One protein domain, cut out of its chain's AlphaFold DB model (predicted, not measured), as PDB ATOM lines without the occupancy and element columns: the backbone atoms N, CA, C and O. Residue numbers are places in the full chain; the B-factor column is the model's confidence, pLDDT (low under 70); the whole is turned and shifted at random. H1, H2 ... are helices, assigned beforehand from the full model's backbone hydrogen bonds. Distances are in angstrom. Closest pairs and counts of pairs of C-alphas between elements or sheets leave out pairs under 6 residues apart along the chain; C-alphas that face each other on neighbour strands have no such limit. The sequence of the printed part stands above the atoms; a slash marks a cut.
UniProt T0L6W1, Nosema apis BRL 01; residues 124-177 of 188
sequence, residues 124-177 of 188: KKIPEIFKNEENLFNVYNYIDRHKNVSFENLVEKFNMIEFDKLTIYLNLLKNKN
ATOM      1  N   LYS A 124      35.493 -52.317  38.675       65.06
ATOM      2  CA  LYS A 124      35.168 -53.751  38.637       65.06
ATOM      3  C   LYS A 124      36.313 -54.635  39.132       65.06
ATOM      4  O   LYS A 124      36.058 -55.749  39.581       65.06
ATOM      5  N   LYS A 125      37.560 -54.151  39.084       64.81
ATOM      6  CA  LYS A 125      38.754 -54.899  39.516       64.81
ATOM      7  C   LYS A 125      39.052 -54.753  41.009       64.81
ATOM      8  O   LYS A 125      39.947 -55.443  41.511       64.81
ATOM      9  N   ILE A 126      38.329 -53.879  41.706       73.69
ATOM     10  CA  ILE A 126      38.491 -53.583  43.130       73.69
ATOM     11  C   ILE A 126      37.602 -54.534  43.955       73.69
ATOM     12  O   ILE A 126      36.452 -54.767  43.571       73.69
ATOM     13  N   PRO A 127      38.101 -55.111  45.068       73.31
ATOM     14  CA  PRO A 127      37.282 -55.932  45.959       73.31
ATOM     15  C   PRO A 127      36.059 -55.159  46.466       73.31
ATOM     16  O   PRO A 127      36.155 -53.964  46.731       73.31
ATOM     17  N   GLU A 128      34.919 -55.831  46.636       70.00
ATOM     18  CA  GLU A 128      33.637 -55.185  46.980       70.00
ATOM     19  C   GLU A 128      33.684 -54.347  48.258       70.00
ATOM     20  O   GLU A 128      33.044 -53.304  48.334       70.00
ATOM     21  N   ILE A 129      34.539 -54.745  49.199       69.69
ATOM     22  CA  ILE A 129      34.800 -54.053  50.465       69.69
ATOM     23  C   ILE A 129      35.275 -52.607  50.234       69.69
ATOM     24  O   ILE A 129      34.936 -51.714  50.998       69.69
ATOM     25  N   PHE A 130      36.013 -52.364  49.150       67.56
ATOM     26  CA  PHE A 130      36.581 -51.058  48.818       67.56
ATOM     27  C   PHE A 130      35.756 -50.279  47.783       67.56
ATOM     28  O   PHE A 130      36.057 -49.119  47.516       67.56
ATOM     29  N   LYS A 131      34.714 -50.882  47.185       69.94
ATOM     30  CA  LYS A 131      33.870 -50.206  46.180       69.94
ATOM     31  C   LYS A 131      33.043 -49.065  46.777       69.94
ATOM     32  O   LYS A 131      32.736 -48.116  46.066       69.94
ATOM     33  N   ASN A 132      32.720 -49.154  48.066       73.94
ATOM     34  CA  ASN A 132      31.901 -48.168  48.772       73.94
ATOM     35  C   ASN A 132      32.738 -47.110  49.513       73.94
ATOM     36  O   ASN A 132      32.171 -46.218  50.139       73.94
ATOM     37  N   GLU A 133      34.072 -47.196  49.480       78.94
ATOM     38  CA  GLU A 133      34.934 -46.270  50.216       78.94
ATOM     39  C   GLU A 133      35.359 -45.078  49.350       78.94
ATOM     40  O   GLU A 133      36.307 -45.155  48.570       78.94
ATOM     41  N   GLU A 134      34.702 -43.933  49.547       77.06
ATOM     42  CA  GLU A 134      35.002 -42.664  48.854       77.06
ATOM     43  C   GLU A 134      36.463 -42.213  49.032       77.06
ATOM     44  O   GLU A 134      37.070 -41.610  48.144       77.06
ATOM     45  N   ASN A 135      37.062 -42.566  50.169       78.62
ATOM     46  CA  ASN A 135      38.445 -42.257  50.505       78.62
ATOM     47  C   ASN A 135      39.451 -42.868  49.519       78.62
ATOM     48  O   ASN A 135      40.410 -42.196  49.136       78.62
ATOM     49  N   LEU A 136      39.213 -44.097  49.052       80.19
ATOM     50  CA  LEU A 136      40.084 -44.758  48.077       80.19
ATOM     51  C   LEU A 136      40.070 -44.017  46.732       80.19
ATOM     52  O   LEU A 136      41.122 -43.796  46.129       80.19
ATOM     53  N   PHE A 137      38.887 -43.591  46.285       76.88
ATOM     54  CA  PHE A 137      38.727 -42.816  45.054       76.88
ATOM     55  C   PHE A 137      39.397 -41.449  45.155       76.88
ATOM     56  O   PHE A 137      40.061 -41.015  44.215       76.88
ATOM     57  N   ASN A 138      39.271 -40.781  46.301       79.62
ATOM     58  CA  ASN A 138      39.909 -39.490  46.535       79.62
ATOM     59  C   ASN A 138      41.438 -39.598  46.514       79.62
ATOM     60  O   ASN A 138      42.104 -38.750  45.914       79.62
ATOM     61  N   VAL A 139      41.992 -40.660  47.105       81.31
ATOM     62  CA  VAL A 139      43.430 -40.953  47.063       81.31
ATOM     63  C   VAL A 139      43.884 -41.239  45.630       81.31
ATOM     64  O   VAL A 139      44.867 -40.650  45.181       81.31
ATOM     65  N   TYR A 140      43.154 -42.068  44.879       79.06
ATOM     66  CA  TYR A 140      43.482 -42.352  43.480       79.06
ATOM     67  C   TYR A 140      43.426 -41.093  42.601       79.06
ATOM     68  O   TYR A 140      44.409 -40.771  41.938       79.06
ATOM     69  N   ASN A 141      42.332 -40.326  42.663       80.25
ATOM     70  CA  ASN A 141      42.156 -39.085  41.900       80.25
ATOM     71  C   ASN A 141      43.244 -38.055  42.209       80.25
ATOM     72  O   ASN A 141      43.659 -37.286  41.341       80.25
ATOM     73  N   TYR A 142      43.703 -38.005  43.458       80.00
ATOM     74  CA  TYR A 142      44.806 -37.138  43.832       80.00
ATOM     75  C   TYR A 142      46.125 -37.593  43.200       80.00
ATOM     76  O   TYR A 142      46.869 -36.765  42.672       80.00
ATOM     77  N   ILE A 143      46.404 -38.896  43.193       81.25
ATOM     78  CA  ILE A 143      47.625 -39.436  42.585       81.25
ATOM     79  C   ILE A 143      47.605 -39.268  41.062       81.25
ATOM     80  O   ILE A 143      48.614 -38.859  40.487       81.25
ATOM     81  N   ASP A 144      46.452 -39.476  40.431       77.81
ATOM     82  CA  ASP A 144      46.254 -39.282  38.993       77.81
ATOM     83  C   ASP A 144      46.488 -37.819  38.568       77.81
ATOM     84  O   ASP A 144      47.274 -37.534  37.661       77.81
ATOM     85  N   ARG A 145      45.922 -36.855  39.311       79.56
ATOM     86  CA  ARG A 145      46.100 -35.416  39.036       79.56
ATOM     87  C   ARG A 145      47.541 -34.941  39.180       79.56
ATOM     88  O   ARG A 145      47.986 -34.100  38.403       79.56
ATOM     89  N   HIS A 146      48.260 -35.437  40.184       73.56
ATOM     90  CA  HIS A 146      49.611 -34.962  40.484       73.56
ATOM     91  C   HIS A 146      50.711 -35.751  39.761       73.56
ATOM     92  O   HIS A 146      51.841 -35.265  39.706       73.56
ATOM     93  N   LYS A 147      50.394 -36.912  39.159       70.19
ATOM     94  CA  LYS A 147      51.271 -37.851  38.419       70.19
ATOM     95  C   LYS A 147      52.450 -38.432  39.214       70.19
ATOM     96  O   LYS A 147      52.806 -39.588  39.017       70.19
ATOM     97  N   ASN A 148      53.052 -37.650  40.110       70.06
ATOM     98  CA  ASN A 148      54.119 -38.008  41.032       70.06
ATOM     99  C   ASN A 148      53.762 -37.466  42.413       70.06
ATOM    100  O   ASN A 148      53.659 -36.253  42.594       70.06
ATOM    101  N   VAL A 149      53.606 -38.353  43.388       77.56
ATOM    102  CA  VAL A 149      53.251 -37.966  44.753       77.56
ATOM    103  C   VAL A 149      54.172 -38.697  45.721       77.56
ATOM    104  O   VAL A 149      54.373 -39.904  45.585       77.56
ATOM    105  N   SER A 150      54.766 -37.961  46.661       76.06
ATOM    106  CA  SER A 150      55.490 -38.547  47.788       76.06
ATOM    107  C   SER A 150      54.501 -39.076  48.821       76.06
ATOM    108  O   SER A 150      53.375 -38.590  48.947       76.06
ATOM    109  N   PHE A 151      54.917 -40.094  49.564       74.06
ATOM    110  CA  PHE A 151      54.071 -40.683  50.592       74.06
ATOM    111  C   PHE A 151      53.764 -39.673  51.709       74.06
ATOM    112  O   PHE A 151      52.642 -39.609  52.199       74.06
ATOM    113  N   GLU A 152      54.720 -38.804  52.025       73.75
ATOM    114  CA  GLU A 152      54.588 -37.714  52.990       73.75
ATOM    115  C   GLU A 152      53.464 -36.745  52.590       73.75
ATOM    116  O   GLU A 152      52.597 -36.440  53.404       73.75
ATOM    117  N   ASN A 153      53.389 -36.367  51.309       75.69
ATOM    118  CA  ASN A 153      52.345 -35.469  50.806       75.69
ATOM    119  C   ASN A 153      50.948 -36.115  50.826       75.69
ATOM    120  O   ASN A 153      49.938 -35.409  50.856       75.69
ATOM    121  N   LEU A 154      50.870 -37.449  50.765       80.19
ATOM    122  CA  LEU A 154      49.610 -38.181  50.918       80.19
ATOM    123  C   LEU A 154      49.162 -38.203  52.377       80.19
ATOM    124  O   LEU A 154      47.993 -37.948  52.647       80.19
ATOM    125  N   VAL A 155      50.087 -38.458  53.303       77.31
ATOM    126  CA  VAL A 155      49.806 -38.481  54.744       77.31
ATOM    127  C   VAL A 155      49.381 -37.097  55.243       77.31
ATOM    128  O   VAL A 155      48.422 -36.995  56.002       77.31
ATOM    129  N   GLU A 156      50.025 -36.025  54.775       78.06
ATOM    130  CA  GLU A 156      49.647 -34.653  55.136       78.06
ATOM    131  C   GLU A 156      48.254 -34.273  54.624       78.06
ATOM    132  O   GLU A 156      47.469 -33.655  55.344       78.06
ATOM    133  N   LYS A 157      47.918 -34.658  53.387       78.06
ATOM    134  CA  LYS A 157      46.640 -34.290  52.764       78.06
ATOM    135  C   LYS A 157      45.463 -35.133  53.251       78.06
ATOM    136  O   LYS A 157      44.336 -34.644  53.291       78.06
ATOM    137  N   PHE A 158      45.718 -36.386  53.612       79.81
ATOM    138  CA  PHE A 158      44.716 -37.332  54.093       79.81
ATOM    139  C   PHE A 158      44.899 -37.646  55.583       79.81
ATOM    140  O   PHE A 158      44.733 -38.786  56.005       79.81
ATOM    141  N   ASN A 159      45.197 -36.625  56.390       76.44
ATOM    142  CA  ASN A 159      45.399 -36.750  57.838       76.44
ATOM    143  C   ASN A 159      44.181 -37.308  58.609       76.44
ATOM    144  O   ASN A 159      44.337 -37.804  59.720       76.44
ATOM    145  N   MET A 160      42.982 -37.235  58.023       76.06
ATOM    146  CA  MET A 160      41.741 -37.787  58.580       76.06
ATOM    147  C   MET A 160      41.608 -39.306  58.379       76.06
ATOM    148  O   MET A 160      40.722 -39.925  58.963       76.06
ATOM    149  N   ILE A 161      42.450 -39.912  57.536       77.69
ATOM    150  CA  ILE A 161      42.449 -41.351  57.258       77.69
ATOM    151  C   ILE A 161      43.529 -42.008  58.121       77.69
ATOM    152  O   ILE A 161      44.660 -41.534  58.187       77.69
ATOM    153  N   GLU A 162      43.194 -43.131  58.758       81.56
ATOM    154  CA  GLU A 162      44.173 -43.937  59.489       81.56
ATOM    155  C   GLU A 162      45.334 -44.344  58.572       81.56
ATOM    156  O   GLU A 162      45.137 -44.805  57.444       81.56
ATOM    157  N   PHE A 163      46.556 -44.209  59.081       73.56
ATOM    158  CA  PHE A 163      47.784 -44.506  58.347       73.56
ATOM    159  C   PHE A 163      47.786 -45.914  57.726       73.56
ATOM    160  O   PHE A 163      48.191 -46.102  56.574       73.56
ATOM    161  N   ASP A 164      47.266 -46.895  58.463       75.69
ATOM    162  CA  ASP A 164      47.169 -48.282  58.011       75.69
ATOM    163  C   ASP A 164      46.200 -48.424  56.833       75.69
ATOM    164  O   ASP A 164      46.512 -49.094  55.849       75.69
ATOM    165  N   LYS A 165      45.065 -47.714  56.865       80.81
ATOM    166  CA  LYS A 165      44.099 -47.690  55.755       80.81
ATOM    167  C   LYS A 165      44.691 -47.050  54.506       80.81
ATOM    168  O   LYS A 165      44.558 -47.605  53.419       80.81
ATOM    169  N   LEU A 166      45.413 -45.939  54.652       82.31
ATOM    170  CA  LEU A 166      46.106 -45.297  53.531       82.31
ATOM    171  C   LEU A 166      47.155 -46.233  52.906       82.31
ATOM    172  O   LEU A 166      47.273 -46.323  51.683       82.31
ATOM    173  N   THR A 167      47.879 -46.978  53.741       80.06
ATOM    174  CA  THR A 167      48.858 -47.977  53.295       80.06
ATOM    175  C   THR A 167      48.180 -49.123  52.540       80.06
ATOM    176  O   THR A 167      48.659 -49.538  51.482       80.06
ATOM    177  N   ILE A 168      47.031 -49.599  53.027       83.12
ATOM    178  CA  ILE A 168      46.209 -50.612  52.352       83.12
ATOM    179  C   ILE A 168      45.731 -50.103  50.987       83.12
ATOM    180  O   ILE A 168      45.856 -50.830  50.002       83.12
ATOM    181  N   TYR A 169      45.260 -48.857  50.892       81.88
ATOM    182  CA  TYR A 169      44.849 -48.251  49.621       81.88
ATOM    183  C   TYR A 169      45.991 -48.201  48.613       81.88
ATOM    184  O   TYR A 169      45.824 -48.612  47.467       81.88
ATOM    185  N   LEU A 170      47.175 -47.761  49.033       81.25
ATOM    186  CA  LEU A 170      48.339 -47.700  48.153       81.25
ATOM    187  C   LEU A 170      48.798 -49.087  47.703       81.25
ATOM    188  O   LEU A 170      49.119 -49.271  46.529       81.25
ATOM    189  N   ASN A 171      48.777 -50.073  48.599       81.69
ATOM    190  CA  ASN A 171      49.091 -51.456  48.254       81.69
ATOM    191  C   ASN A 171      48.069 -52.043  47.278       81.69
ATOM    192  O   ASN A 171      48.453 -52.702  46.315       81.69
ATOM    193  N   LEU A 172      46.780 -51.763  47.471       82.31
ATOM    194  CA  LEU A 172      45.723 -52.189  46.560       82.31
ATOM    195  C   LEU A 172      45.907 -51.570  45.168       82.31
ATOM    196  O   LEU A 172      45.884 -52.289  44.168       82.31
ATOM    197  N   LEU A 173      46.130 -50.255  45.101       78.50
ATOM    198  CA  LEU A 173      46.319 -49.532  43.841       78.50
ATOM    199  C   LEU A 173      47.597 -49.975  43.113       78.50
ATOM    200  O   LEU A 173      47.598 -50.094  41.886       78.50
ATOM    201  N   LYS A 174      48.663 -50.287  43.860       79.00
ATOM    202  CA  LYS A 174      49.896 -50.880  43.326       79.00
ATOM    203  C   LYS A 174      49.650 -52.286  42.779       79.00
ATOM    204  O   LYS A 174      50.015 -52.559  41.642       79.00
ATOM    205  N   ASN A 175      49.007 -53.163  43.550       77.62
ATOM    206  CA  ASN A 175      48.759 -54.558  43.163       77.62
ATOM    207  C   ASN A 175      47.844 -54.681  41.939       77.62
ATOM    208  O   ASN A 175      47.898 -55.669  41.213       77.62
ATOM    209  N   LYS A 176      46.988 -53.683  41.710       75.06
ATOM    210  CA  LYS A 176      46.114 -53.610  40.535       75.06
ATOM    211  C   LYS A 176      46.743 -52.861  39.354       75.06
ATOM    212  O   LYS A 176      46.060 -52.655  38.355       75.06
ATOM    213  N   ASN A 177      48.026 -52.499  39.442       66.62
ATOM    214  CA  ASN A 177      48.785 -51.771  38.420       66.62
ATOM    215  C   ASN A 177      48.209 -50.388  38.052       66.62
ATOM    216  O   ASN A 177      48.510 -49.862  36.980       66.62
TER     217      ASN A 177
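AT A GLANCE: This is residues 124 to 177 of the 188 residues of a protein of Nosema apis BRL 01 (UniProt T0L6W1). Three helices, H2, H3 and H4, form a small triangular cluster, set steeply to one another with no two side by side, and the single-turn helix H1 lies at the opposite end of the longest axis from H3. The two longest helices, H2 and H4, slant across each other at 64 degrees, and the shorter H3 is near both. The 54 printed residues include four named helices, in the order H1, H2, H3, H4, and no named strand; the class is all helix. The whole is compact, with a radius of gyration of the C-alphas of 10.7 A and a rounded outline spanning 27 by 22 by 16 A.

HOW THE PARTS SIT: H2, residues 134 to 146, and H4, residues 163 to 175, only just touch, with 3 pairs of C-alphas within 8 A. The closest C-alphas are those of Leu 136 and Tyr 169, 6.1 A apart. H2 touches H4 with residues 136 to 140 alone, and H4 touches H2 with residues 169 to 173 alone. The two helices run the same way at a steep tilt of 64 degrees. H3, residues 151 to 157, is close to H2 but not clearly touching it; their closest C-alphas, those of Val 139 and Leu 154, are 7.8 A apart. They run opposite ways at a steep tilt of 63 degrees. H3 is also close to H4 but not clearly touching it, with the closest C-alphas, those of Val 155 and Phe 163, 7.3 A apart. These two run opposite ways at a steep tilt of 55 degrees. H1, residues 128 to 131, is close to H2 but not clearly touching it; the closest C-alphas, those of Phe 130 and Leu 136, are 7.2 A apart. H1 is apart from H3 and H4. In H2, H3 and H4 every O i to N i+4 pair is within hydrogen-bond range, while H1, with 4 residues, is too short for such a pair.

IN THESE COORDINATES: H2 measures 18.5 A from first to last C-alpha, beginning at C-alpha 134 (35.002, -42.664, 48.854). H4 measures 18.2 A and ends at C-alpha 175 (48.759, -54.558, 43.163). H3 measures 10.0 A, and H1, which begins at C-alpha 128 (33.637, -55.185, 46.980), measures 5.0 A.

THE WHOLE: The C-alphas farthest apart are those of Lys 124 and Glu 156, at 29.1 A. Residues 144 to 150, of which 144 to 146 belong to H2, stand free. The printed part has no cut, and the links H1 to H2, H2 to H3 and H3 to H4 are tight. The mean pLDDT of the printed part is 76.6; residues 124 to 125, 129 to 131 and 177 are under 70.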